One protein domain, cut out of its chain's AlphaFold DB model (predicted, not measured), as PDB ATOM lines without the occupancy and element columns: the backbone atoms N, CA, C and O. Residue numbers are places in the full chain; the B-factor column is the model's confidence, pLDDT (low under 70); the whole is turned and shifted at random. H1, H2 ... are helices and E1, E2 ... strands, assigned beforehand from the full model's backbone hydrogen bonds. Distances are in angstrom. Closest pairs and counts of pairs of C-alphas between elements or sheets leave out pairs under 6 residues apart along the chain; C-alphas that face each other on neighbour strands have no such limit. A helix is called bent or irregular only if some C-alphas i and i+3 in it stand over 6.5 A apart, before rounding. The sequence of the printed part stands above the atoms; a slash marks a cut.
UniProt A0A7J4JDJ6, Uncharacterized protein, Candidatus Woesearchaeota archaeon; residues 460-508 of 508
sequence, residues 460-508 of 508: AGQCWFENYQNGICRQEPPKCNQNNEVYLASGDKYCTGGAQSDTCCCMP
ATOM      1  N   ALA A 460       6.370 -13.448 -11.928       84.31
ATOM      2  CA  ALA A 460       6.638 -12.016 -12.018       84.31
ATOM      3  C   ALA A 460       5.722 -11.196 -11.098       84.31
ATOM      4  O   ALA A 460       6.204 -10.359 -10.337       84.31
ATOM      5  N   GLY A 461       4.417 -11.489 -11.103       80.94
ATOM      6  CA  GLY A 461       3.448 -10.849 -10.215       80.94
ATOM      7  C   GLY A 461       3.730 -11.103  -8.731       80.94
ATOM      8  O   GLY A 461       3.636 -10.176  -7.928       80.94
ATOM      9  N   GLN A 462       4.114 -12.330  -8.357       85.19
ATOM     10  CA  GLN A 462       4.429 -12.679  -6.967       85.19
ATOM     11  C   GLN A 462       5.725 -12.010  -6.488       85.19
ATOM     12  O   GLN A 462       5.772 -11.498  -5.372       85.19
ATOM     13  N   CYS A 463       6.765 -11.983  -7.320       85.00
ATOM     14  CA  CYS A 463       8.012 -11.290  -7.010       85.00
ATOM     15  C   CYS A 463       7.778  -9.789  -6.841       85.00
ATOM     16  O   CYS A 463       8.231  -9.192  -5.867       85.00
ATOM     17  N   TRP A 464       6.986  -9.195  -7.732       75.75
ATOM     18  CA  TRP A 464       6.615  -7.789  -7.624       75.75
ATOM     19  C   TRP A 464       5.803  -7.489  -6.355       75.75
ATOM     20  O   TRP A 464       6.004  -6.457  -5.712       75.75
ATOM     21  N   PHE A 465       4.928  -8.412  -5.941       75.62
ATOM     22  CA  PHE A 465       4.203  -8.325  -4.671       75.62
ATOM     23  C   PHE A 465       5.135  -8.334  -3.444       75.62
ATOM     24  O   PHE A 465       4.889  -7.598  -2.487       75.62
ATOM     25  N   GLU A 466       6.231  -9.093  -3.490       79.56
ATOM     26  CA  GLU A 466       7.271  -9.126  -2.448       79.56
ATOM     27  C   GLU A 466       8.346  -8.022  -2.611       79.56
ATOM     28  O   GLU A 466       9.410  -8.107  -2.005       79.56
ATOM     29  N   ASN A 467       8.053  -6.954  -3.370       72.81
ATOM     30  CA  ASN A 467       8.917  -5.787  -3.638       72.81
ATOM     31  C   ASN A 467      10.178  -6.047  -4.490       72.81
ATOM     32  O   ASN A 467      11.109  -5.245  -4.451       72.81
ATOM     33  N   TYR A 468      10.207  -7.109  -5.294       81.88
ATOM     34  CA  TYR A 468      11.249  -7.314  -6.306       81.88
ATOM     35  C   TYR A 468      10.888  -6.628  -7.625       81.88
ATOM     36  O   TYR A 468       9.714  -6.359  -7.893       81.88
ATOM     37  N   GLN A 469      11.870  -6.356  -8.488       79.69
ATOM     38  CA  GLN A 469      11.597  -5.674  -9.756       79.69
ATOM     39  C   GLN A 469      10.791  -6.538 -10.730       79.69
ATOM     40  O   GLN A 469       9.927  -6.018 -11.437       79.69
ATOM     41  N   ASN A 470      11.068  -7.843 -10.776       82.88
ATOM     42  CA  ASN A 470      10.404  -8.809 -11.652       82.88
ATOM     43  C   ASN A 470      10.718 -10.250 -11.182       82.88
ATOM     44  O   ASN A 470      11.510 -10.443 -10.260       82.88
ATOM     45  N   GLY A 471      10.110 -11.265 -11.797       88.31
ATOM     46  CA  GLY A 471      10.298 -12.678 -11.457       88.31
ATOM     47  C   GLY A 471      10.320 -13.580 -12.684       88.31
ATOM     48  O   GLY A 471       9.556 -13.374 -13.627       88.31
ATOM     49  N   ILE A 472      11.198 -14.582 -12.672       89.56
ATOM     50  CA  ILE A 472      11.392 -15.543 -13.762       89.56
ATOM     51  C   ILE A 472      11.297 -16.963 -13.201       89.56
ATOM     52  O   ILE A 472      11.856 -17.267 -12.148       89.56
ATOM     53  N   CYS A 473      10.612 -17.850 -13.922       90.06
ATOM     54  CA  CYS A 473      10.580 -19.268 -13.579       90.06
ATOM     55  C   CYS A 473      11.875 -19.973 -14.021       90.06
ATOM     56  O   CYS A 473      12.302 -19.845 -15.169       90.06
ATOM     57  N   ARG A 474      12.480 -20.743 -13.116       88.19
ATOM     58  CA  ARG A 474      13.675 -21.575 -13.310       88.19
ATOM     59  C   ARG A 474      13.387 -23.024 -12.904       88.19
ATOM     60  O   ARG A 474      12.333 -23.335 -12.360       88.19
ATOM     61  N   GLN A 475      14.343 -23.907 -13.169       85.12
ATOM     62  CA  GLN A 475      14.234 -25.341 -12.885       85.12
ATOM     63  C   GLN A 475      14.234 -25.691 -11.403       85.12
ATOM     64  O   GLN A 475      13.491 -26.566 -10.984       85.12
ATOM     65  N   GLU A 476      15.098 -25.041 -10.628       85.69
ATOM     66  CA  GLU A 476      15.372 -25.418  -9.246       85.69
ATOM     67  C   GLU A 476      15.930 -24.218  -8.461       85.69
ATOM     68  O   GLU A 476      16.560 -23.340  -9.068       85.69
ATOM     69  N   PRO A 477      15.784 -24.174  -7.121       85.38
ATOM     70  CA  PRO A 477      16.270 -23.059  -6.302       85.38
ATOM     71  C   PRO A 477      17.758 -22.692  -6.503       85.38
ATOM     72  O   PRO A 477      18.070 -21.500  -6.560       85.38
ATOM     73  N   PRO A 478      18.700 -23.646  -6.699       87.06
ATOM     74  CA  PRO A 478      20.102 -23.322  -6.986       87.06
ATOM     75  C   PRO A 478      20.324 -22.468  -8.243       87.06
ATOM     76  O   PRO A 478      21.335 -21.768  -8.337       87.06
ATOM     77  N   LYS A 479      19.395 -22.491  -9.207       85.25
ATOM     78  CA  LYS A 479      19.490 -21.690 -10.437       85.25
ATOM     79  C   LYS A 479      19.210 -20.210 -10.210       85.25
ATOM     80  O   LYS A 479      19.745 -19.407 -10.971       85.25
ATOM     81  N   CYS A 480      18.460 -19.847  -9.167       85.31
ATOM     82  CA  CYS A 480      18.282 -18.441  -8.802       85.31
ATOM     83  C   CYS A 480      19.641 -17.827  -8.407       85.31
ATOM     84  O   CYS A 480      20.057 -16.798  -8.936       85.31
ATOM     85  N   ASN A 481      20.405 -18.549  -7.578       81.62
ATOM     86  CA  ASN A 481      21.703 -18.094  -7.069       81.62
ATOM     87  C   ASN A 481      22.768 -17.937  -8.168       81.62
ATOM     88  O   ASN A 481      23.645 -17.088  -8.050       81.62
ATOM     89  N   GLN A 482      22.700 -18.725  -9.249       80.75
ATOM     90  CA  GLN A 482      23.632 -18.605 -10.382       80.75
ATOM     91  C   GLN A 482      23.453 -17.297 -11.170       80.75
ATOM     92  O   GLN A 482      24.387 -16.869 -11.843       80.75
ATOM     93  N   ASN A 483      22.282 -16.661 -11.073       79.19
ATOM     94  CA  ASN A 483      21.922 -15.463 -11.834       79.19
ATOM     95  C   ASN A 483      21.752 -14.210 -10.953       79.19
ATOM     96  O   ASN A 483      21.201 -13.221 -11.428       79.19
ATOM     97  N   ASN A 484      22.205 -14.231  -9.690       85.75
ATOM     98  CA  ASN A 484      21.925 -13.180  -8.692       85.75
ATOM     99  C   ASN A 484      20.416 -12.930  -8.449       85.75
ATOM    100  O   ASN A 484      20.008 -11.826  -8.092       85.75
ATOM    101  N   GLU A 485      19.579 -13.951  -8.627       90.25
ATOM    102  CA  GLU A 485      18.138 -13.907  -8.356       90.25
ATOM    103  C   GLU A 485      17.846 -14.518  -6.969       90.25
ATOM    104  O   GLU A 485      18.553 -15.417  -6.511       90.25
ATOM    105  N   VAL A 486      16.778 -14.075  -6.302       89.56
ATOM    106  CA  VAL A 486      16.342 -14.581  -4.991       89.56
ATOM    107  C   VAL A 486      15.204 -15.582  -5.163       89.56
ATOM    108  O   VAL A 486      14.169 -15.263  -5.739       89.56
ATOM    109  N   TYR A 487      15.370 -16.794  -4.643       90.31
ATOM    110  CA  TYR A 487      14.309 -17.802  -4.643       90.31
ATOM    111  C   TYR A 487      13.124 -17.385  -3.757       90.31
ATOM    112  O   TYR A 487      13.319 -17.009  -2.598       90.31
ATOM    113  N   LEU A 488      11.899 -17.519  -4.274       87.44
ATOM    114  CA  LEU A 488      10.673 -17.247  -3.532       87.44
ATOM    115  C   LEU A 488       9.682 -18.414  -3.630       87.44
ATOM    116  O   LEU A 488       8.899 -18.507  -4.574       87.44
ATOM    117  N   ALA A 489       9.638 -19.238  -2.581       85.19
ATOM    118  CA  ALA A 489       8.803 -20.442  -2.521       85.19
ATOM    119  C   ALA A 489       7.303 -20.195  -2.771       85.19
ATOM    120  O   ALA A 489       6.618 -21.012  -3.380       85.19
ATOM    121  N   SER A 490       6.762 -19.050  -2.341       79.06
ATOM    122  CA  SER A 490       5.348 -18.722  -2.575       79.06
ATOM    123  C   SER A 490       5.018 -18.466  -4.052       79.06
ATOM    124  O   SER A 490       3.843 -18.510  -4.429       79.06
ATOM    125  N   GLY A 491       6.032 -18.196  -4.882       81.50
ATOM    126  CA  GLY A 491       5.909 -17.971  -6.319       81.50
ATOM    127  C   GLY A 491       5.940 -19.236  -7.169       81.50
ATOM    128  O   GLY A 491       5.492 -19.191  -8.313       81.50
ATOM    129  N   ASP A 492       6.404 -20.360  -6.618       84.50
ATOM    130  CA  ASP A 492       6.591 -21.624  -7.349       84.50
ATOM    131  C   ASP A 492       5.287 -22.150  -7.947       84.50
ATOM    132  O   ASP A 492       5.258 -22.634  -9.073       84.50
ATOM    133  N   LYS A 493       4.161 -21.944  -7.255       84.94
ATOM    134  CA  LYS A 493       2.826 -22.322  -7.746       84.94
ATOM    135  C   LYS A 493       2.431 -21.655  -9.075       84.94
ATOM    136  O   LYS A 493       1.468 -22.087  -9.702       84.94
ATOM    137  N   TYR A 494       3.132 -20.596  -9.483       84.88
ATOM    138  CA  TYR A 494       2.921 -19.888 -10.748       84.88
ATOM    139  C   TYR A 494       3.888 -20.319 -11.858       84.88
ATOM    140  O   TYR A 494       3.824 -19.802 -12.972       84.88
ATOM    141  N   CYS A 495       4.784 -21.249 -11.549       85.00
ATOM    142  CA  CYS A 495       5.749 -21.844 -12.450       85.00
ATOM    143  C   CYS A 495       5.348 -23.314 -12.646       85.00
ATOM    144  O   CYS A 495       5.798 -24.192 -11.926       85.00
ATOM    145  N   THR A 496       4.419 -23.571 -13.575       76.75
ATOM    146  CA  THR A 496       3.834 -24.911 -13.809       76.75
ATOM    147  C   THR A 496       4.193 -25.507 -15.177       76.75
ATOM    148  O   THR A 496       3.617 -26.511 -15.592       76.75
ATOM    149  N   GLY A 497       5.153 -24.910 -15.893       67.81
ATOM    150  CA  GLY A 497       5.534 -25.276 -17.268       67.81
ATOM    151  C   GLY A 497       6.358 -26.567 -17.421       67.81
ATOM    152  O   GLY A 497       6.890 -26.816 -18.504       67.81
ATOM    153  N   GLY A 498       6.460 -27.390 -16.371       62.84
ATOM    154  CA  GLY A 498       7.233 -28.637 -16.329       62.84
ATOM    155  C   GLY A 498       8.673 -28.437 -15.848       62.84
ATOM    156  O   GLY A 498       9.057 -27.327 -15.498       62.84
ATOM    157  N   ALA A 499       9.495 -29.496 -15.923       60.56
ATOM    158  CA  ALA A 499      10.845 -29.607 -15.336       60.56
ATOM    159  C   ALA A 499      11.886 -28.542 -15.761       60.56
ATOM    160  O   ALA A 499      13.060 -28.662 -15.420       60.56
ATOM    161  N   GLN A 500      11.502 -27.546 -16.568       64.50
ATOM    162  CA  GLN A 500      12.284 -26.368 -16.967       64.50
ATOM    163  C   GLN A 500      11.894 -25.087 -16.186       64.50
ATOM    164  O   GLN A 500      12.606 -24.085 -16.256       64.50
ATOM    165  N   SER A 501      10.792 -25.109 -15.429       73.19
ATOM    166  CA  SER A 501      10.149 -23.928 -14.850       73.19
ATOM    167  C   SER A 501       9.265 -24.293 -13.645       73.19
ATOM    168  O   SER A 501       8.064 -24.044 -13.703       73.19
ATOM    169  N   ASP A 502       9.840 -24.880 -12.593       82.12
ATOM    170  CA  ASP A 502       9.122 -25.288 -11.367       82.12
ATOM    171  C   ASP A 502       9.382 -24.341 -10.175       82.12
ATOM    172  O   ASP A 502       8.773 -24.464  -9.117       82.12
ATOM    173  N   THR A 503      10.317 -23.396 -10.312       87.44
ATOM    174  CA  THR A 503      10.796 -22.527  -9.226       87.44
ATOM    175  C   THR A 503      10.727 -21.054  -9.620       87.44
ATOM    176  O   THR A 503      11.200 -20.687 -10.691       87.44
ATOM    177  N   CYS A 504      10.195 -20.184  -8.764       91.12
ATOM    178  CA  CYS A 504      10.144 -18.742  -8.986       91.12
ATOM    179  C   CYS A 504      11.375 -18.026  -8.405       91.12
ATOM    180  O   CYS A 504      11.627 -18.061  -7.198       91.12
ATOM    181  N   CYS A 505      12.134 -17.348  -9.271       92.06
ATOM    182  CA  CYS A 505      13.316 -16.568  -8.913       92.06
ATOM    183  C   CYS A 505      13.058 -15.072  -9.146       92.06
ATOM    184  O   CYS A 505      12.777 -14.642 -10.266       92.06
ATOM    185  N   CYS A 506      13.156 -14.274  -8.088       90.75
ATOM    186  CA  CYS A 506      12.906 -12.841  -8.096       90.75
ATOM    187  C   CYS A 506      14.181 -12.035  -8.351       90.75
ATOM    188  O   CYS A 506      15.223 -12.291  -7.754       90.75
ATOM    189  N   MET A 507      14.093 -11.033  -9.223       88.00
ATOM    190  CA  MET A 507      15.200 -10.130  -9.539       88.00
ATOM    191  C   MET A 507      15.191  -8.934  -8.567       88.00
ATOM    192  O   MET A 507      14.158  -8.254  -8.511       88.00
ATOM    193  N   PRO A 508      16.278  -8.704  -7.796       83.00
ATOM    194  CA  PRO A 508      16.412  -7.591  -6.846       83.00
ATOM    195  C   PRO A 508      16.076  -6.212  -7.414       83.00
ATOM    196  O   PRO A 508      16.382  -5.958  -8.603       83.00
TER     197      PRO A 508
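This is residues 460 to 508 of the 508 residues of an uncharacterized protein of Candidatus Woesearchaeota archaeon (UniProt A0A7J4JDJ6). A two-stranded antiparallel ribbon, E1 and E2, makes the core, with short helices H1 and H3 over one face and H2 over the other. The 49 printed residues, of mixed class with three named helices and two named strands, run H1, E1, H2, H3, E2. The whole is compact, radius of gyration of the C-alphas 9.2 A, spanning 26 by 21 by 13 A.

H1, residues 460 to 465, only just touches H3, residues 489 to 494, with 3 pairs of C-alphas within 8 A, the closest Gln 462 and Gly 491, 5.5 A; they run opposite ways at a steep tilt of 41 degrees. E1, residues 470 to 474, and E2, residues 503 to 507, are antiparallel at 147 degrees, N 474 and O 503 being 2.7 A apart, within hydrogen-bond range. H2, residues 477 to 482, is apart from H1; its closest C-alphas to E2 are Cys 480 and Cys 505, 5.3 A. Every O i to N i+4 pair is within range in H1, 1 of 2 in H2 and 0 of 2 in H3, which has 2 of 3 O i to N i+3 pairs. H3 is only just irregular, C-alphas 490 and 493 being 6.8 A apart.

H1 begins at C-alpha 460 (6.638, -12.016, -12.018) and measures 8.6 A, E1 13.3 A, H2 9.5 A, H3 10.1 A and E2 13.2 A, ending at C-alpha 507 (15.200, -10.130, -9.539).

The C-alphas farthest apart, Asn 467 and Ala 499, are 26.6 A apart. The printed part has no cut and no long link; pLDDT is under 70 at residues 497 to 500.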